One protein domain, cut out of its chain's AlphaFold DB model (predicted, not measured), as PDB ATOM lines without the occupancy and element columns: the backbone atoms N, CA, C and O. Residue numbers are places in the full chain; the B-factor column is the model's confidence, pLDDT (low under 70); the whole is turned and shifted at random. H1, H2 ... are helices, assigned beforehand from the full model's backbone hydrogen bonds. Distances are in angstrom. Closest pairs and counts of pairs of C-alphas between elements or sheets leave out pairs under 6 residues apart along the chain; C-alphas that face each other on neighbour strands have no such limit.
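Overview. This is residues 61 to 200 of the 201 residues of the protein "FtsX domain-containing protein" of bioreactor metagenome (UniProt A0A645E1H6). A very long helix, H3, makes most of the length of this slender model, and a second long helix, H6, crosses its first half, with the short helix H1 packed on the latter part of H6. H2 and H7 sit near each other at one end of the length; the far half of H3 reaches out towards H4 at the other end, from where residues 144 to 163 return to H6 by way of the short helix H5. The printed part has 140 residues with seven named helices, H1 to H7 in chain order, and no named strand; the class is all helix. It is extended, with a radius of gyration of the C-alphas of 25.8 A and spans of 79 by 32 by 18 A.

Along the chain. H1, residues 61 to 71, begins at C-alpha 61 (46.517, 32.428, -37.433) and is 15.5 A long. H2 is residues 73 to 81, 12.2 A. H3, residues 86 to 130, runs 62.0 A to C-alpha 130 (73.436, 10.149, -60.188), with a kink of 28 degrees near residue 108. H4 is residues 137 to 143, 11.0 A, and H5 is residues 151 to 157, 9.9 A. H6, residues 164 to 190, is 38.8 A long, with a kink of 27 degrees near residue 184. H7, residues 194 to 198, is 7.0 A long and ends at C-alpha 198 (37.086, 51.963, -19.454).

Arrangement. H1 touches H6, with residues 178 to 189 of H6 alone; the closest C-alphas, of Ala 66 and Pro 185, are 5.1 A apart. Their lines stand at a steep tilt of 41 degrees, the same way. H3 touches H6 with residues 86 to 105 alone, the closest C-alphas being those of Ile 90 and Thr 186, 7.0 A apart. These two run opposite ways at a steep tilt of 45 degrees. H2 and H7 are close but not clearly touching, Ala 77 and Pro 194 having the closest C-alphas, 5.9 A apart. H3 and H5 are close but not clearly touching, with the C-alphas of Asn 121 and Leu 155 closest at 7.2 A. H4 is apart from H3 and from H5. Every O i to N i+4 pair is within hydrogen-bond range in H1, H2, H3 and H5; in H6 it is 21 of 23, in H4 0 of 3 with 2 of 4 O i to N i+3 pairs, and in H7 0 of 1 with 1 of 2.

Size, cuts and confidence. The C-alphas farthest apart, of Asp 137 and Ser 199, are 80.1 A apart. Residues 132 to 138 and 144 to 150 stand free. The printed part has no cut, and no link is long. The mean pLDDT of the printed part is 73.1, with residues 126 to 162 and 189 to 200 under 70.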
ATOM      1  N   ILE A  61      47.771  31.732 -37.113       91.44
ATOM      2  CA  ILE A  61      46.517  32.428 -37.433       91.44
ATOM      3  C   ILE A  61      45.844  32.902 -36.144       91.44
ATOM      4  O   ILE A  61      45.455  34.065 -36.053       91.44
ATOM      5  N   GLY A  62      45.800  32.059 -35.110       89.81
ATOM      6  CA  GLY A  62      45.213  32.410 -33.820       89.81
ATOM      7  C   GLY A  62      45.897  33.622 -33.183       89.81
ATOM      8  O   GLY A  62      45.222  34.542 -32.723       89.81
ATOM      9  N   ILE A  63      47.232  33.674 -33.213       89.75
ATOM     10  CA  ILE A  63      48.006  34.809 -32.691       89.75
ATOM     11  C   ILE A  63      47.741  36.082 -33.504       89.75
ATOM     12  O   ILE A  63      47.488  37.134 -32.914       89.75
ATOM     13  N   ILE A  64      47.766  36.004 -34.839       90.06
ATOM     14  CA  ILE A  64      47.510  37.157 -35.718       90.06
ATOM     15  C   ILE A  64      46.104  37.710 -35.471       90.06
ATOM     16  O   ILE A  64      45.928  38.916 -35.289       90.06
ATOM     17  N   THR A  65      45.102  36.833 -35.404       87.19
ATOM     18  CA  THR A  65      43.723  37.217 -35.106       87.19
ATOM     19  C   THR A  65      43.618  37.842 -33.715       87.19
ATOM     20  O   THR A  65      43.042  38.920 -33.580       87.19
ATOM     21  N   ALA A  66      44.228  37.249 -32.684       85.31
ATOM     22  CA  ALA A  66      44.239  37.817 -31.335       85.31
ATOM     23  C   ALA A  66      44.885  39.214 -31.288       85.31
ATOM     24  O   ALA A  66      44.361  40.123 -30.642       85.31
ATOM     25  N   MET A  67      45.997  39.407 -32.002       85.19
ATOM     26  CA  MET A  67      46.681  40.697 -32.096       85.19
ATOM     27  C   MET A  67      45.823  41.745 -32.817       85.19
ATOM     28  O   MET A  67      45.719  42.878 -32.344       85.19
ATOM     29  N   SER A  68      45.151  41.366 -33.908       83.56
ATOM     30  CA  SER A  68      44.205  42.234 -34.622       83.56
ATOM     31  C   SER A  68      43.049  42.681 -33.716       83.56
ATOM     32  O   SER A  68      42.721  43.868 -33.658       83.56
ATOM     33  N   LEU A  69      42.494  41.761 -32.914       80.62
ATOM     34  CA  LEU A  69      41.433  42.070 -31.949       80.62
ATOM     35  C   LEU A  69      41.904  43.042 -30.866       80.62
ATOM     36  O   LEU A  69      41.192  43.991 -30.539       80.62
ATOM     37  N   LYS A  70      43.111  42.834 -30.332       79.81
ATOM     38  CA  LYS A  70      43.694  43.716 -29.313       79.81
ATOM     39  C   LYS A  70      43.880  45.141 -29.838       79.81
ATOM     40  O   LYS A  70      43.592  46.092 -29.118       79.81
ATOM     41  N   ASN A  71      44.292  45.304 -31.094       77.88
ATOM     42  CA  ASN A  71      44.446  46.628 -31.704       77.88
ATOM     43  C   ASN A  71      43.099  47.346 -31.920       77.88
ATOM     44  O   ASN A  71      43.058  48.572 -31.912       77.88
ATOM     45  N   ARG A  72      41.992  46.602 -32.052       78.31
ATOM     46  CA  ARG A  72      40.630  47.124 -32.304       78.31
ATOM     47  C   ARG A  72      39.721  47.083 -31.070       78.31
ATOM     48  O   ARG A  72      38.519  47.325 -31.165       78.31
ATOM     49  N   GLN A  73      40.283  46.811 -29.893       74.50
ATOM     50  CA  GLN A  73      39.527  46.662 -28.645       74.50
ATOM     51  C   GLN A  73      38.695  47.905 -28.287       74.50
ATOM     52  O   GLN A  73      37.601  47.774 -27.744       74.50
ATOM     53  N   PHE A  74      39.182  49.105 -28.626       70.50
ATOM     54  CA  PHE A  74      38.477  50.362 -28.367       70.50
ATOM     55  C   PHE A  74      37.245  50.533 -29.269       70.50
ATOM     56  O   PHE A  74      36.173  50.894 -28.787       70.50
ATOM     57  N   GLU A  75      37.363  50.197 -30.557       77.31
ATOM     58  CA  GLU A  75      36.239  50.206 -31.507       77.31
ATOM     59  C   GLU A  75      35.160  49.202 -31.084       77.31
ATOM     60  O   GLU A  75      33.975  49.528 -31.030       77.31
ATOM     61  N   ILE A  76      35.579  47.988 -30.713       77.81
ATOM     62  CA  ILE A  76      34.690  46.917 -30.248       77.81
ATOM     63  C   ILE A  76      33.963  47.335 -28.963       77.81
ATOM     64  O   ILE A  76      32.754  47.127 -28.850       77.81
ATOM     65  N   ALA A  77      34.667  47.957 -28.012       71.81
ATOM     66  CA  ALA A  77      34.074  48.459 -26.775       71.81
ATOM     67  C   ALA A  77      33.049  49.576 -27.033       71.81
ATOM     68  O   ALA A  77      31.968  49.555 -26.441       71.81
ATOM     69  N   MET A  78      33.341  50.502 -27.955       76.88
ATOM     70  CA  MET A  78      32.404  51.549 -28.376       76.88
ATOM     71  C   MET A  78      31.147  50.959 -29.035       76.88
ATOM     72  O   MET A  78      30.033  51.354 -28.698       76.88
ATOM     73  N   LEU A  79      31.299  49.981 -29.933       77.75
ATOM     74  CA  LEU A  79      30.174  49.315 -30.602       77.75
ATOM     75  C   LEU A  79      29.276  48.557 -29.616       77.75
ATOM     76  O   LEU A  79      28.049  48.611 -29.721       77.75
ATOM     77  N   LEU A  80      29.879  47.889 -28.630       77.38
ATOM     78  CA  LEU A  80      29.149  47.240 -27.540       77.38
ATOM     79  C   LEU A  80      28.407  48.253 -26.661       77.38
ATOM     80  O   LEU A  80      27.266  47.995 -26.279       77.38
ATOM     81  N   ALA A  81      29.013  49.410 -26.371       75.69
ATOM     82  CA  ALA A  81      28.347  50.501 -25.658       75.69
ATOM     83  C   ALA A  81      27.180  51.099 -26.468       75.69
ATOM     84  O   ALA A  81      26.176  51.503 -25.887       75.69
ATOM     85  N   GLY A  82      27.276  51.083 -27.802       78.62
ATOM     86  CA  GLY A  82      26.201  51.446 -28.732       78.62
ATOM     87  C   GLY A  82      25.093  50.393 -28.895       78.62
ATOM     88  O   GLY A  82      24.170  50.608 -29.677       78.62
ATOM     89  N   GLY A  83      25.160  49.261 -28.182       78.94
ATOM     90  CA  GLY A  83      24.120  48.223 -28.178       78.94
ATOM     91  C   GLY A  83      24.276  47.124 -29.237       78.94
ATOM     92  O   GLY A  83      23.369  46.306 -29.408       78.94
ATOM     93  N   VAL A  84      25.405  47.059 -29.950       82.75
ATOM     94  CA  VAL A  84      25.677  45.970 -30.902       82.75
ATOM     95  C   VAL A  84      25.949  44.664 -30.149       82.75
ATOM     96  O   VAL A  84      26.713  44.616 -29.186       82.75
ATOM     97  N   THR A  85      25.330  43.571 -30.597       81.50
ATOM     98  CA  THR A  85      25.505  42.257 -29.973       81.50
ATOM     99  C   THR A  85      26.880  41.665 -30.283       81.50
ATOM    100  O   THR A  85      27.385  41.763 -31.402       81.50
ATOM    101  N   ARG A  86      27.467  40.963 -29.306       78.25
ATOM    102  CA  ARG A  86      28.778  40.297 -29.442       78.25
ATOM    103  C   ARG A  86      28.825  39.336 -30.640       78.25
ATOM    104  O   ARG A  86      29.828  39.287 -31.339       78.25
ATOM    105  N   ILE A  87      27.718  38.642 -30.924       79.75
ATOM    106  CA  ILE A  87      27.582  37.726 -32.070       79.75
ATOM    107  C   ILE A  87      27.823  38.431 -33.416       79.75
ATOM    108  O   ILE A  87      28.464  37.851 -34.286       79.75
ATOM    109  N   LYS A  88      27.351  39.673 -33.603       84.19
ATOM    110  CA  LYS A  88      27.556  40.397 -34.870       84.19
ATOM    111  C   LYS A  88      29.034  40.681 -35.130       84.19
ATOM    112  O   LYS A  88      29.484  40.555 -36.262       84.19
ATOM    113  N   ILE A  89      29.781  41.010 -34.077       79.81
ATOM    114  CA  ILE A  89      31.221  41.286 -34.152       79.81
ATOM    115  C   ILE A  89      31.985  40.011 -34.530       79.81
ATOM    116  O   ILE A  89      32.864  40.048 -35.385       79.81
ATOM    117  N   ILE A  90      31.592  38.869 -33.961       79.75
ATOM    118  CA  ILE A  90      32.156  37.560 -34.321       79.75
ATOM    119  C   ILE A  90      31.896  37.243 -35.787       79.75
ATOM    120  O   ILE A  90      32.806  36.839 -36.503       79.75
ATOM    121  N   PHE A  91      30.662  37.439 -36.242       84.25
ATOM    122  CA  PHE A  91      30.302  37.140 -37.620       84.25
ATOM    123  C   PHE A  91      31.048  38.042 -38.612       84.25
ATOM    124  O   PHE A  91      31.484  37.570 -39.657       84.25
ATOM    125  N   GLN A  92      31.258  39.316 -38.266       86.75
ATOM    126  CA  GLN A  92      32.086  40.234 -39.047       86.75
ATOM    127  C   GLN A  92      33.540  39.753 -39.126       86.75
ATOM    128  O   GLN A  92      34.093  39.694 -40.220       86.75
ATOM    129  N   LEU A  93      34.138  39.371 -37.993       83.25
ATOM    130  CA  LEU A  93      35.508  38.855 -37.937       83.25
ATOM    131  C   LEU A  93      35.670  37.565 -38.753       83.25
ATOM    132  O   LEU A  93      36.640  37.405 -39.491       83.25
ATOM    133  N   LEU A  94      34.709  36.650 -38.629       85.69
ATOM    134  CA  LEU A  94      34.711  35.384 -39.350       85.69
ATOM    135  C   LEU A  94      34.597  35.626 -40.861       85.69
ATOM    136  O   LEU A  94      35.360  35.048 -41.629       85.69
ATOM    137  N   MET A  95      33.710  36.529 -41.289       88.12
ATOM    138  CA  MET A  95      33.579  36.906 -42.699       88.12
ATOM    139  C   MET A  95      34.823  37.618 -43.249       88.12
ATOM    140  O   MET A  95      35.219  37.347 -44.380       88.12
ATOM    141  N   GLU A  96      35.466  38.482 -42.459       87.12
ATOM    142  CA  GLU A  96      36.725  39.142 -42.833       87.12
ATOM    143  C   GLU A  96      37.814  38.099 -43.131       87.12
ATOM    144  O   GLU A  96      38.451  38.133 -44.185       87.12
ATOM    145  N   LEU A  97      37.958  37.102 -42.254       88.31
ATOM    146  CA  LEU A  97      38.951  36.038 -42.409       88.31
ATOM    147  C   LEU A  97      38.603  35.047 -43.523       88.31
ATOM    148  O   LEU A  97      39.510  34.583 -44.216       88.31
ATOM    149  N   LEU A  98      37.321  34.763 -43.760       88.81
ATOM    150  CA  LEU A  98      36.893  33.936 -44.892       88.81
ATOM    151  C   LEU A  98      37.284  34.556 -46.234       88.81
ATOM    152  O   LEU A  98      37.844  33.863 -47.084       88.81
ATOM    153  N   ILE A  99      37.040  35.856 -46.417       91.62
ATOM    154  CA  ILE A  99      37.383  36.556 -47.662       91.62
ATOM    155  C   ILE A  99      38.899  36.514 -47.891       91.62
ATOM    156  O   ILE A  99      39.347  36.170 -48.986       91.62
ATOM    157  N   ILE A 100      39.692  36.795 -46.852       91.81
ATOM    158  CA  ILE A 100      41.159  36.736 -46.927       91.81
ATOM    159  C   ILE A 100      41.627  35.318 -47.281       91.81
ATOM    160  O   ILE A 100      42.501  35.157 -48.130       91.81
ATOM    161  N   THR A 101      41.020  34.291 -46.681       90.19
ATOM    162  CA  THR A 101      41.372  32.881 -46.918       90.19
ATOM    163  C   THR A 101      41.121  32.471 -48.365       90.19
ATOM    164  O   THR A 101      41.987  31.853 -48.977       90.19
ATOM    165  N   ILE A 102      39.979  32.849 -48.946       90.81
ATOM    166  CA  ILE A 102      39.650  32.525 -50.343       90.81
ATOM    167  C   ILE A 102      40.667  33.153 -51.303       90.81
ATOM    168  O   ILE A 102      41.165  32.489 -52.217       90.81
ATOM    169  N   VAL A 103      41.014  34.423 -51.082       93.38
ATOM    170  CA  VAL A 103      41.998  35.131 -51.912       93.38
ATOM    171  C   VAL A 103      43.391  34.517 -51.749       93.38
ATOM    172  O   VAL A 103      44.062  34.233 -52.743       93.38
ATOM    173  N   ALA A 104      43.815  34.259 -50.510       91.94
ATOM    174  CA  ALA A 104      45.119  33.680 -50.209       91.94
ATOM    175  C   ALA A 104      45.272  32.269 -50.788       91.94
ATOM    176  O   ALA A 104      46.301  31.958 -51.386       91.94
ATOM    177  N   PHE A 105      44.247  31.425 -50.664       89.81
ATOM    178  CA  PHE A 105      44.283  30.058 -51.175       89.81
ATOM    179  C   PHE A 105      44.293  30.023 -52.708       89.81
ATOM    180  O   PHE A 105      45.036  29.242 -53.307       89.81
ATOM    181  N   SER A 106      43.524  30.903 -53.360       90.81
ATOM    182  CA  SER A 106      43.562  31.054 -54.821       90.81
ATOM    183  C   SER A 106      44.979  31.365 -55.303       90.81
ATOM    184  O   SER A 106      45.495  30.706 -56.206       90.81
ATOM    185  N   LEU A 107      45.640  32.324 -54.651       92.50
ATOM    186  CA  LEU A 107      47.006  32.710 -54.987       92.50
ATOM    187  C   LEU A 107      48.011  31.593 -54.662       92.50
ATOM    188  O   LEU A 107      48.890  31.291 -55.466       92.50
ATOM    189  N   SER A 108      47.825  30.921 -53.523       90.75
ATOM    190  CA  SER A 108      48.638  29.783 -53.093       90.75
ATOM    191  C   SER A 108      48.564  28.614 -54.070       90.75
ATOM    192  O   SER A 108      49.592  28.018 -54.361       90.75
ATOM    193  N   THR A 109      47.395  28.319 -54.643       86.25
ATOM    194  CA  THR A 109      47.244  27.239 -55.630       86.25
ATOM    195  C   THR A 109      48.065  27.521 -56.887       86.25
ATOM    196  O   THR A 109      48.751  26.635 -57.399       86.25
ATOM    197  N   ILE A 110      48.045  28.766 -57.369       87.38
ATOM    198  CA  ILE A 110      48.819  29.179 -58.547       87.38
ATOM    199  C   ILE A 110      50.321  29.085 -58.249       87.38
ATOM    200  O   ILE A 110      51.065  28.438 -58.990       87.38
ATOM    201  N   SER A 111      50.768  29.679 -57.138       90.12
ATOM    202  CA  SER A 111      52.176  29.641 -56.728       90.12
ATOM    203  C   SER A 111      52.654  28.224 -56.402       90.12
ATOM    204  O   SER A 111      53.774  27.861 -56.749       90.12
ATOM    205  N   GLY A 112      51.804  27.400 -55.791       86.81
ATOM    206  CA  GLY A 112      52.083  26.013 -55.431       86.81
ATOM    207  C   GLY A 112      52.294  25.137 -56.658       86.81
ATOM    208  O   GLY A 112      53.261  24.385 -56.700       86.81
ATOM    209  N   ASN A 113      51.474  25.304 -57.700       82.94
ATOM    210  CA  ASN A 113      51.690  24.632 -58.983       82.94
ATOM    211  C   ASN A 113      53.028  25.034 -59.624       82.94
ATOM    212  O   ASN A 113      53.738  24.182 -60.155       82.94
ATOM    213  N   PHE A 114      53.402  26.316 -59.558       85.06
ATOM    214  CA  PHE A 114      54.684  26.786 -60.091       85.06
ATOM    215  C   PHE A 114      55.881  26.206 -59.322       85.06
ATOM    216  O   PHE A 114      56.824  25.700 -59.928       85.06
ATOM    217  N   ILE A 115      55.821  26.227 -57.988       86.31
ATOM    218  CA  ILE A 115      56.867  25.682 -57.113       86.31
ATOM    219  C   ILE A 115      56.974  24.162 -57.268       86.31
ATOM    220  O   ILE A 115      58.084  23.648 -57.370       86.31
ATOM    221  N   ALA A 116      55.850  23.446 -57.347       82.38
ATOM    222  CA  ALA A 116      55.827  21.998 -57.544       82.38
ATOM    223  C   ALA A 116      56.493  21.591 -58.863       82.38
ATOM    224  O   ALA A 116      57.274  20.644 -58.881       82.38
ATOM    225  N   LYS A 117      56.243  22.339 -59.945       79.69
ATOM    226  CA  LYS A 117      56.953  22.152 -61.218       79.69
ATOM    227  C   LYS A 117      58.447  22.411 -61.051       79.69
ATOM    228  O   LYS A 117      59.247  21.544 -61.360       79.69
ATOM    229  N   ALA A 118      58.841  23.553 -60.487       81.44
ATOM    230  CA  ALA A 118      60.255  23.890 -60.316       81.44
ATOM    231  C   ALA A 118      61.032  22.853 -59.479       81.44
ATOM    232  O   ALA A 118      62.147  22.482 -59.841       81.44
ATOM    233  N   VAL A 119      60.444  22.368 -58.381       81.81
ATOM    234  CA  VAL A 119      61.033  21.314 -57.539       81.81
ATOM    235  C   VAL A 119      61.051  19.973 -58.271       81.81
ATOM    236  O   VAL A 119      62.073  19.294 -58.240       81.81
ATOM    237  N   GLY A 120      59.970  19.616 -58.971       75.69
ATOM    238  CA  GLY A 120      59.902  18.408 -59.796       75.69
ATOM    239  C   GLY A 120      61.021  18.359 -60.837       75.69
ATOM    240  O   GLY A 120      61.736  17.364 -60.913       75.69
ATOM    241  N   ASN A 121      61.259  19.471 -61.541       76.38
ATOM    242  CA  ASN A 121      62.351  19.592 -62.510       76.38
ATOM    243  C   ASN A 121      63.714  19.323 -61.859       76.38
ATOM    244  O   ASN A 121      64.532  18.598 -62.412       76.38
ATOM    245  N   LYS A 122      63.953  19.871 -60.658       76.69
ATOM    246  CA  LYS A 122      65.217  19.654 -59.943       76.69
ATOM    247  C   LYS A 122      65.415  18.203 -59.539       76.69
ATOM    248  O   LYS A 122      66.527  17.707 -59.659       76.69
ATOM    249  N   ILE A 123      64.369  17.523 -59.076       76.06
ATOM    250  CA  ILE A 123      64.456  16.104 -58.711       76.06
ATOM    251  C   ILE A 123      64.844  15.258 -59.935       76.06
ATOM    252  O   ILE A 123      65.739  14.424 -59.820       76.06
ATOM    253  N   ILE A 124      64.248  15.528 -61.102       72.81
ATOM    254  CA  ILE A 124      64.564  14.835 -62.365       72.81
ATOM    255  C   ILE A 124      66.009  15.120 -62.818       72.81
ATOM    256  O   ILE A 124      66.720  14.205 -63.235       72.81
ATOM    257  N   ASP A 125      66.482  16.365 -62.697       70.44
ATOM    258  CA  ASP A 125      67.880  16.720 -62.993       70.44
ATOM    259  C   ASP A 125      68.862  15.958 -62.078       70.44
ATOM    260  O   ASP A 125      69.882  15.450 -62.539       70.44
ATOM    261  N   TYR A 126      68.560  15.839 -60.778       67.50
ATOM    262  CA  TYR A 126      69.413  15.115 -59.824       67.50
ATOM    263  C   TYR A 126      69.454  13.602 -60.074       67.50
ATOM    264  O   TYR A 126      70.497  12.978 -59.861       67.50
ATOM    265  N   GLN A 127      68.348  13.010 -60.529       59.47
ATOM    266  CA  GLN A 127      68.290  11.588 -60.876       59.47
ATOM    267  C   GLN A 127      69.198  11.271 -62.074       59.47
ATOM    268  O   GLN A 127      70.007  10.354 -61.979       59.47
ATOM    269  N   GLN A 128      69.181  12.100 -63.125       57.53
ATOM    270  CA  GLN A 128      70.038  11.926 -64.311       57.53
ATOM    271  C   GLN A 128      71.544  12.055 -64.015       57.53
ATOM    272  O   GLN A 128      72.366  11.403 -64.651       57.53
ATOM    273  N   VAL A 129      71.938  12.897 -63.052       50.53
ATOM    274  CA  VAL A 129      73.360  13.087 -62.691       50.53
ATOM    275  C   VAL A 129      73.899  11.931 -61.834       50.53
ATOM    276  O   VAL A 129      75.098  11.646 -61.858       50.53
ATOM    277  N   THR A 130      73.031  11.241 -61.090       49.22
ATOM    278  CA  THR A 130      73.436  10.149 -60.188       49.22
ATOM    279  C   THR A 130      73.823   8.871 -60.950       49.22
ATOM    280  O   THR A 130      74.678   8.126 -60.468       49.22
ATOM    281  N   ASP A 131      73.316   8.677 -62.174       47.06
ATOM    282  CA  ASP A 131      73.677   7.553 -63.057       47.06
ATOM    283  C   ASP A 131      75.135   7.587 -63.568       47.06
ATOM    284  O   ASP A 131      75.635   6.590 -64.080       47.06
ATOM    285  N   VAL A 132      75.870   8.695 -63.402       46.69
ATOM    286  CA  VAL A 132      77.224   8.847 -63.983       46.69
ATOM    287  C   VAL A 132      78.358   8.553 -62.980       46.69
ATOM    288  O   VAL A 132      79.526   8.564 -63.358       46.69
ATOM    289  N   SER A 133      78.067   8.281 -61.695       44.69
ATOM    290  CA  SER A 133      79.113   8.356 -60.646       44.69
ATOM    291  C   SER A 133      79.136   7.265 -59.563       44.69
ATOM    292  O   SER A 133      79.782   7.489 -58.539       44.69
ATOM    293  N   SER A 134      78.477   6.111 -59.722       39.84
ATOM    294  CA  SER A 134      78.447   5.099 -58.645       39.84
ATOM    295  C   SER A 134      78.731   3.676 -59.133       39.84
ATOM    296  O   SER A 134      77.876   3.019 -59.718       39.84
ATOM    297  N   ASP A 135      79.935   3.197 -58.823       47.88
ATOM    298  CA  ASP A 135      80.427   1.817 -58.943       47.88
ATOM    299  C   ASP A 135      79.720   0.883 -57.933       47.88
ATOM    300  O   ASP A 135      80.315   0.436 -56.954       47.88
ATOM    301  N   VAL A 136      78.404   0.677 -58.087       44.47
ATOM    302  CA  VAL A 136      77.609  -0.236 -57.243       44.47
ATOM    303  C   VAL A 136      76.503  -0.916 -58.072       44.47
ATOM    304  O   VAL A 136      75.482  -0.308 -58.400       44.47
ATOM    305  N   ASP A 137      76.690  -2.211 -58.347       49.66
ATOM    306  CA  ASP A 137      75.837  -3.111 -59.156       49.66
ATOM    307  C   ASP A 137      74.354  -3.213 -58.734       49.66
ATOM    308  O   ASP A 137      73.524  -3.719 -59.485       49.66
ATOM    309  N   SER A 138      73.972  -2.738 -57.548       44.38
ATOM    310  CA  SER A 138      72.594  -2.857 -57.047       44.38
ATOM    311  C   SER A 138      71.649  -1.729 -57.483       44.38
ATOM    312  O   SER A 138      70.442  -1.866 -57.306       44.38
ATOM    313  N   TYR A 139      72.164  -0.640 -58.066       46.91
ATOM    314  CA  TYR A 139      71.343   0.475 -58.570       46.91
ATOM    315  C   TYR A 139      71.125   0.446 -60.094       46.91
ATOM    316  O   TYR A 139      70.148   1.017 -60.571       46.91
ATOM    317  N   GLN A 140      71.963  -0.273 -60.849       43.69
ATOM    318  CA  GLN A 140      71.858  -0.374 -62.315       43.69
ATOM    319  C   GLN A 140      70.635  -1.178 -62.783       43.69
ATOM    320  O   GLN A 140      70.034  -0.855 -63.802       43.69
ATOM    321  N   LEU A 141      70.193  -2.181 -62.013       43.38
ATOM    322  CA  LEU A 141      69.032  -2.995 -62.399       43.38
ATOM    323  C   LEU A 141      67.707  -2.216 -62.343       43.38
ATOM    324  O   LEU A 141      66.725  -2.634 -62.945       43.38
ATOM    325  N   ALA A 142      67.661  -1.114 -61.589       48.69
ATOM    326  CA  ALA A 142      66.492  -0.247 -61.519       48.69
ATOM    327  C   ALA A 142      66.499   0.811 -62.633       48.69
ATOM    328  O   ALA A 142      65.427   1.123 -63.139       48.69
ATOM    329  N   SER A 143      67.661   1.335 -63.047       46.47
ATOM    330  CA  SER A 143      67.733   2.377 -64.085       46.47
ATOM    331  C   SER A 143      67.396   1.851 -65.486       46.47
ATOM    332  O   SER A 143      66.741   2.553 -66.253       46.47
ATOM    333  N   GLU A 144      67.691   0.581 -65.782       42.91
ATOM    334  CA  GLU A 144      67.388  -0.049 -67.080       42.91
ATOM    335  C   GLU A 144      65.874  -0.192 -67.367       42.91
ATOM    336  O   GLU A 144      65.461  -0.271 -68.522       42.91
ATOM    337  N   TYR A 145      65.015  -0.149 -66.337       42.94
ATOM    338  CA  TYR A 145      63.551  -0.144 -66.504       42.94
ATOM    339  C   TYR A 145      62.940   1.257 -66.673       42.94
ATOM    340  O   TYR A 145      61.773   1.359 -67.052       42.94
ATOM    341  N   PHE A 146      63.688   2.331 -66.392       45.59
ATOM    342  CA  PHE A 146      63.191   3.713 -66.460       45.59
ATOM    343  C   PHE A 146      63.708   4.502 -67.679       45.59
ATOM    344  O   PHE A 146      63.231   5.614 -67.921       45.59
ATOM    345  N   ASP A 147      64.608   3.934 -68.487       52.09
ATOM    346  CA  ASP A 147      65.267   4.628 -69.602       52.09
ATOM    347  C   ASP A 147      64.504   4.563 -70.941       52.09
ATOM    348  O   ASP A 147      65.005   4.073 -71.949       52.09
ATOM    349  N   THR A 148      63.264   5.066 -70.978       43.25
ATOM    350  CA  THR A 148      62.607   5.381 -72.269       43.25
ATOM    351  C   THR A 148      61.703   6.610 -72.251       43.25
ATOM    352  O   THR A 148      61.008   6.848 -73.239       43.25
ATOM    353  N   ILE A 149      61.660   7.400 -71.176       51.47
ATOM    354  CA  ILE A 149      60.872   8.640 -71.191       51.47
ATOM    355  C   ILE A 149      61.823   9.825 -71.132       51.47
ATOM    356  O   ILE A 149      62.384  10.135 -70.086       51.47
ATOM    357  N   SER A 150      62.009  10.474 -72.284       56.31
ATOM    358  CA  SER A 150      62.809  11.691 -72.403       56.31
ATOM    359  C   SER A 150      62.358  12.703 -71.347       56.31
ATOM    360  O   SER A 150      61.173  13.040 -71.262       56.31
ATOM    361  N   SER A 151      63.303  13.202 -70.546       54.47
ATOM    362  CA  SER A 151      63.085  14.219 -69.505       54.47
ATOM    363  C   SER A 151      62.324  15.442 -70.037       54.47
ATOM    364  O   SER A 151      61.555  16.068 -69.311       54.47
ATOM    365  N   GLU A 152      62.485  15.752 -71.325       52.84
ATOM    366  CA  GLU A 152      61.789  16.829 -72.032       52.84
ATOM    367  C   GLU A 152      60.294  16.522 -72.259       52.84
ATOM    368  O   GLU A 152      59.446  17.406 -72.140       52.84
ATOM    369  N   GLU A 153      59.948  15.253 -72.487       51.72
ATOM    370  CA  GLU A 153      58.580  14.767 -72.684       51.72
ATOM    371  C   GLU A 153      57.833  14.593 -71.350       51.72
ATOM    372  O   GLU A 153      56.643  14.912 -71.271       51.72
ATOM    373  N   LEU A 154      58.533  14.193 -70.277       53.94
ATOM    374  CA  LEU A 154      58.003  14.211 -68.904       53.94
ATOM    375  C   LEU A 154      57.726  15.635 -68.427       53.94
ATOM    376  O   LEU A 154      56.690  15.869 -67.822       53.94
ATOM    377  N   LEU A 155      58.594  16.605 -68.726       52.22
ATOM    378  CA  LEU A 155      58.387  18.011 -68.362       52.22
ATOM    379  C   LEU A 155      57.264  18.678 -69.161       52.22
ATOM    380  O   LEU A 155      56.487  19.456 -68.600       52.22
ATOM    381  N   ALA A 156      57.153  18.362 -70.454       57.72
ATOM    382  CA  ALA A 156      56.072  18.848 -71.306       57.72
ATOM    383  C   ALA A 156      54.703  18.263 -70.905       57.72
ATOM    384  O   ALA A 156      53.684  18.947 -71.035       57.72
ATOM    385  N   ASN A 157      54.681  17.035 -70.367       49.66
ATOM    386  CA  ASN A 157      53.464  16.330 -69.955       49.66
ATOM    387  C   ASN A 157      53.263  16.224 -68.433       49.66
ATOM    388  O   ASN A 157      52.264  15.640 -68.012       49.66
ATOM    389  N   TYR A 158      54.120  16.826 -67.592       55.28
ATOM    390  CA  TYR A 158      53.887  16.972 -66.147       55.28
ATOM    391  C   TYR A 158      52.808  18.036 -65.910       55.28
ATOM    392  O   TYR A 158      53.019  19.137 -65.385       55.28
ATOM    393  N   GLN A 159      51.600  17.709 -66.355       51.41
ATOM    394  CA  GLN A 159      50.391  18.343 -65.890       51.41
ATOM    395  C   GLN A 159      50.091  17.748 -64.527       51.41
ATOM    396  O   GLN A 159      49.676  16.597 -64.401       51.41
ATOM    397  N   VAL A 160      50.288  18.566 -63.497       57.19
ATOM    398  CA  VAL A 160      49.706  18.358 -62.174       57.19
ATOM    399  C   VAL A 160      48.186  18.462 -62.337       57.19
ATOM    400  O   VAL A 160      47.571  19.493 -62.072       57.19
ATOM    401  N   ASN A 161      47.577  17.409 -62.878       59.78
ATOM    402  CA  ASN A 161      46.140  17.306 -63.050       59.78
ATOM    403  C   ASN A 161      45.554  16.789 -61.740       59.78
ATOM    404  O   ASN A 161      45.197  15.622 -61.591       59.78
ATOM    405  N   ILE A 162      45.543  17.668 -60.747       66.19
ATOM    406  CA  ILE A 162      44.843  17.419 -59.498       66.19
ATOM    407  C   ILE A 162      43.351  17.543 -59.806       66.19
ATOM    408  O   ILE A 162      42.893  18.579 -60.292       66.19
ATOM    409  N   GLY A 163      42.601  16.470 -59.557       78.25
ATOM    410  CA  GLY A 163      41.158  16.450 -59.765       78.25
ATOM    411  C   GLY A 163      40.463  17.590 -59.015       78.25
ATOM    412  O   GLY A 163      40.888  17.995 -57.929       78.25
ATOM    413  N   PHE A 164      39.368  18.099 -59.585       79.88
ATOM    414  CA  PHE A 164      38.583  19.179 -58.978       79.88
ATOM    415  C   PHE A 164      38.134  18.842 -57.546       79.88
ATOM    416  O   PHE A 164      38.124  19.710 -56.675       79.88
ATOM    417  N   GLU A 165      37.839  17.568 -57.286       85.00
ATOM    418  CA  GLU A 165      37.469  17.062 -55.964       85.00
ATOM    419  C   GLU A 165      38.561  17.306 -54.908       85.00
ATOM    420  O   GLU A 165      38.268  17.796 -53.818       85.00
ATOM    421  N   THR A 166      39.831  17.071 -55.244       84.19
ATOM    422  CA  THR A 166      40.959  17.285 -54.328       84.19
ATOM    423  C   THR A 166      41.156  18.764 -54.008       84.19
ATOM    424  O   THR A 166      41.425  19.120 -52.859       84.19
ATOM    425  N   TYR A 167      40.980  19.646 -54.997       84.50
ATOM    426  CA  TYR A 167      41.023  21.090 -54.760       84.50
ATOM    427  C   TYR A 167      39.892  21.550 -53.839       84.50
ATOM    428  O   TYR A 167      40.132  22.360 -52.944       84.50
ATOM    429  N   LEU A 168      38.683  21.012 -54.018       86.94
ATOM    430  CA  LEU A 168      37.531  21.332 -53.179       86.94
ATOM    431  C   LEU A 168      37.749  20.847 -51.739       86.94
ATOM    432  O   LEU A 168      37.515  21.605 -50.795       86.94
ATOM    433  N   LEU A 169      38.274  19.632 -51.567       87.81
ATOM    434  CA  LEU A 169      38.614  19.080 -50.257       87.81
ATOM    435  C   LEU A 169      39.679  19.929 -49.541       87.81
ATOM    436  O   LEU A 169      39.506  20.264 -48.370       87.81
ATOM    437  N   LEU A 170      40.746  20.335 -50.240       87.81
ATOM    438  CA  LEU A 170      41.793  21.200 -49.681       87.81
ATOM    439  C   LEU A 170      41.267  22.588 -49.287       87.81
ATOM    440  O   LEU A 170      41.637  23.115 -48.233       87.81
ATOM    441  N   TYR A 171      40.384  23.163 -50.109       89.62
ATOM    442  CA  TYR A 171      39.688  24.410 -49.793       89.62
ATOM    443  C   TYR A 171      38.850  24.267 -48.521       89.62
ATOM    444  O   TYR A 171      38.947  25.096 -47.615       89.62
ATOM    445  N   GLY A 172      38.056  23.196 -48.432       90.56
ATOM    446  CA  GLY A 172      37.220  22.900 -47.271       90.56
ATOM    447  C   GLY A 172      38.043  22.706 -45.999       90.56
ATOM    448  O   GLY A 172      37.720  23.280 -44.961       90.56
ATOM    449  N   PHE A 173      39.151  21.970 -46.090       89.81
ATOM    450  CA  PHE A 173      40.063  21.750 -44.971       89.81
ATOM    451  C   PHE A 173      40.696  23.058 -44.478       89.81
ATOM    452  O   PHE A 173      40.709  23.332 -43.279       89.81
ATOM    453  N   SER A 174      41.147  23.911 -45.401       89.25
ATOM    454  CA  SER A 174      41.732  25.215 -45.063       89.25
ATOM    455  C   SER A 174      40.720  26.140 -44.384       89.25
ATOM    456  O   SER A 174      41.032  26.801 -43.393       89.25
ATOM    457  N   LEU A 175      39.479  26.146 -44.872       90.75
ATOM    458  CA  LEU A 175      38.389  26.929 -44.295       90.75
ATOM    459  C   LEU A 175      38.028  26.437 -42.884       90.75
ATOM    460  O   LEU A 175      37.821  27.241 -41.976       90.75
ATOM    461  N   LEU A 176      38.033  25.118 -42.676       90.75
ATOM    462  CA  LEU A 176      37.818  24.498 -41.370       90.75
ATOM    463  C   LEU A 176      38.928  24.880 -40.378       90.75
ATOM    464  O   LEU A 176      38.621  25.272 -39.251       90.75
ATOM    465  N   ILE A 177      40.198  24.839 -40.799       90.62
ATOM    466  CA  ILE A 177      41.346  25.274 -39.983       90.62
ATOM    467  C   ILE A 177      41.171  26.718 -39.512       90.62
ATOM    468  O   ILE A 177      41.366  27.008 -38.330       90.62
ATOM    469  N   VAL A 178      40.780  27.622 -40.411       90.12
ATOM    470  CA  VAL A 178      40.575  29.039 -40.078       90.12
ATOM    471  C   VAL A 178      39.433  29.201 -39.076       90.12
ATOM    472  O   VAL A 178      39.593  29.900 -38.075       90.12
ATOM    473  N   CYS A 179      38.310  28.508 -39.269       88.81
ATOM    474  CA  CYS A 179      37.200  28.523 -38.312       88.81
ATOM    475  C   CYS A 179      37.618  28.021 -36.919       88.81
ATOM    476  O   CYS A 179      37.309  28.662 -35.915       88.81
ATOM    477  N   LEU A 180      38.356  26.908 -36.840       89.19
ATOM    478  CA  LEU A 180      38.837  26.368 -35.562       89.19
ATOM    479  C   LEU A 180      39.848  27.297 -34.881       89.19
ATOM    480  O   LEU A 180      39.752  27.548 -33.682       89.19
ATOM    481  N   SER A 181      40.801  27.831 -35.643       89.38
ATOM    482  CA  SER A 181      41.846  28.717 -35.123       89.38
ATOM    483  C   SER A 181      41.268  30.017 -34.561       89.38
ATOM    484  O   SER A 181      41.650  30.471 -33.482       89.38
ATOM    485  N   THR A 182      40.290  30.593 -35.255       85.31
ATOM    486  CA  THR A 182      39.687  31.883 -34.891       85.31
ATOM    487  C   THR A 182      38.714  31.788 -33.724       85.31
ATOM    488  O   THR A 182      38.490  32.790 -33.038       85.31
ATOM    489  N   ALA A 183      38.190  30.597 -33.423       85.19
ATOM    490  CA  ALA A 183      37.360  30.368 -32.246       85.19
ATOM    491  C   ALA A 183      38.113  30.681 -30.939       85.19
ATOM    492  O   ALA A 183      37.534  31.281 -30.033       85.19
ATOM    493  N   ILE A 184      39.409  30.354 -30.856       82.50
ATOM    494  CA  ILE A 184      40.214  30.524 -29.633       82.50
ATOM    495  C   ILE A 184      40.336  32.013 -29.227       82.50
ATOM    496  O   ILE A 184      39.905  32.358 -28.121       82.50
ATOM    497  N   PRO A 185      40.832  32.933 -30.084       77.75
ATOM    498  CA  PRO A 185      40.855  34.370 -29.779       77.75
ATOM    499  C   PRO A 185      39.465  34.958 -29.532       77.75
ATOM    500  O   PRO A 185      39.294  35.864 -28.717       77.75
ATOM    501  N   THR A 186      38.463  34.435 -30.237       78.81
ATOM    502  CA  THR A 186      37.086  34.923 -30.160       78.81
ATOM    503  C   THR A 186      36.432  34.613 -28.810       78.81
ATOM    504  O   THR A 186      35.730  35.450 -28.241       78.81
ATOM    505  N   ILE A 187      36.682  33.431 -28.248       77.56
ATOM    506  CA  ILE A 187      36.218  33.096 -26.894       77.56
ATOM    507  C   ILE A 187      36.934  33.977 -25.865       77.56
ATOM    508  O   ILE A 187      36.296  34.513 -24.957       77.56
ATOM    509  N   PHE A 188      38.240  34.197 -26.044       74.19
ATOM    510  CA  PHE A 188      39.029  35.039 -25.147       74.19
ATOM    511  C   PHE A 188      38.504  36.484 -25.081       74.19
ATOM    512  O   PHE A 188      38.348  37.026 -23.988       74.19
ATOM    513  N   ILE A 189      38.145  37.100 -26.217       69.19
ATOM    514  CA  ILE A 189      37.581  38.464 -26.222       69.19
ATOM    515  C   ILE A 189      36.191  38.523 -25.577       69.19
ATOM    516  O   ILE A 189      35.858  39.505 -24.915       69.19
ATOM    517  N   MET A 190      35.379  37.467 -25.709       65.31
ATOM    518  CA  MET A 190      34.071  37.392 -25.051       65.31
ATOM    519  C   MET A 190      34.176  37.353 -23.525       65.31
ATOM    520  O   MET A 190      33.252  37.811 -22.852       65.31
ATOM    521  N   MET A 191      35.278  36.840 -22.978       65.75
ATOM    522  CA  MET A 191      35.518  36.814 -21.533       65.75
ATOM    523  C   MET A 191      36.001  38.158 -20.966       65.75
ATOM    524  O   MET A 191      36.056  38.305 -19.748       65.75
ATOM    525  N   ILE A 192      36.330  39.150 -21.802       65.94
ATOM    526  CA  ILE A 192      36.762  40.468 -21.325       65.94
ATOM    527  C   ILE A 192      35.536  41.345 -21.029       65.94
ATOM    528  O   ILE A 192      34.702  41.612 -21.896       65.94
ATOM    529  N   ASP A 193      35.442  41.834 -19.790       63.78
ATOM    530  CA  ASP A 193      34.396  42.765 -19.369       63.78
ATOM    531  C   ASP A 193      34.661  44.182 -19.909       63.78
ATOM    532  O   ASP A 193      35.612  44.837 -19.470       63.78
ATOM    533  N   PRO A 194      33.795  44.728 -20.786       58.84
ATOM    534  CA  PRO A 194      34.032  46.022 -21.432       58.84
ATOM    535  C   PRO A 194      34.107  47.188 -20.432       58.84
ATOM    536  O   PRO A 194      34.848  48.145 -20.644       58.84
ATOM    537  N   LYS A 195      33.410  47.087 -19.290       57.41
ATOM    538  CA  LYS A 195      33.432  48.107 -18.227       57.41
ATOM    539  C   LYS A 195      34.791  48.231 -17.530       57.41
ATOM    540  O   LYS A 195      35.131  49.311 -17.061       57.41
ATOM    541  N   LYS A 196      35.573  47.149 -17.477       60.50
ATOM    542  CA  LYS A 196      36.877  47.109 -16.796       60.50
ATOM    543  C   LYS A 196      37.992  47.749 -17.629       60.50
ATOM    544  O   LYS A 196      38.993  48.189 -17.081       60.50
ATOM    545  N   ILE A 197      37.791  47.832 -18.945       57.31
ATOM    546  CA  ILE A 197      38.710  48.487 -19.885       57.31
ATOM    547  C   ILE A 197      38.578  50.017 -19.790       57.31
ATOM    548  O   ILE A 197      39.571  50.726 -19.887       57.31
ATOM    549  N   MET A 198      37.362  50.523 -19.548       54.56
ATOM    550  CA  MET A 198      37.086  51.963 -19.454       54.56
ATOM    551  C   MET A 198      37.397  52.574 -18.081       54.56
ATOM    552  O   MET A 198      37.590  53.778 -18.002       54.56
ATOM    553  N   SER A 199      37.440  51.783 -16.999       56.38
ATOM    554  CA  SER A 199      37.722  52.309 -15.652       56.38
ATOM    555  C   SER A 199      39.214  52.404 -15.307       56.38
ATOM    556  O   SER A 199      39.536  52.785 -14.188       56.38
ATOM    557  N   ASN A 200      40.106  51.972 -16.204       53.97
ATOM    558  CA  ASN A 200      41.564  52.052 -16.034       53.97
ATOM    559  C   ASN A 200      42.212  53.036 -17.030       53.97
ATOM    560  O   ASN A 200      43.383  52.895 -17.379       53.97
TER     561      ASN A 200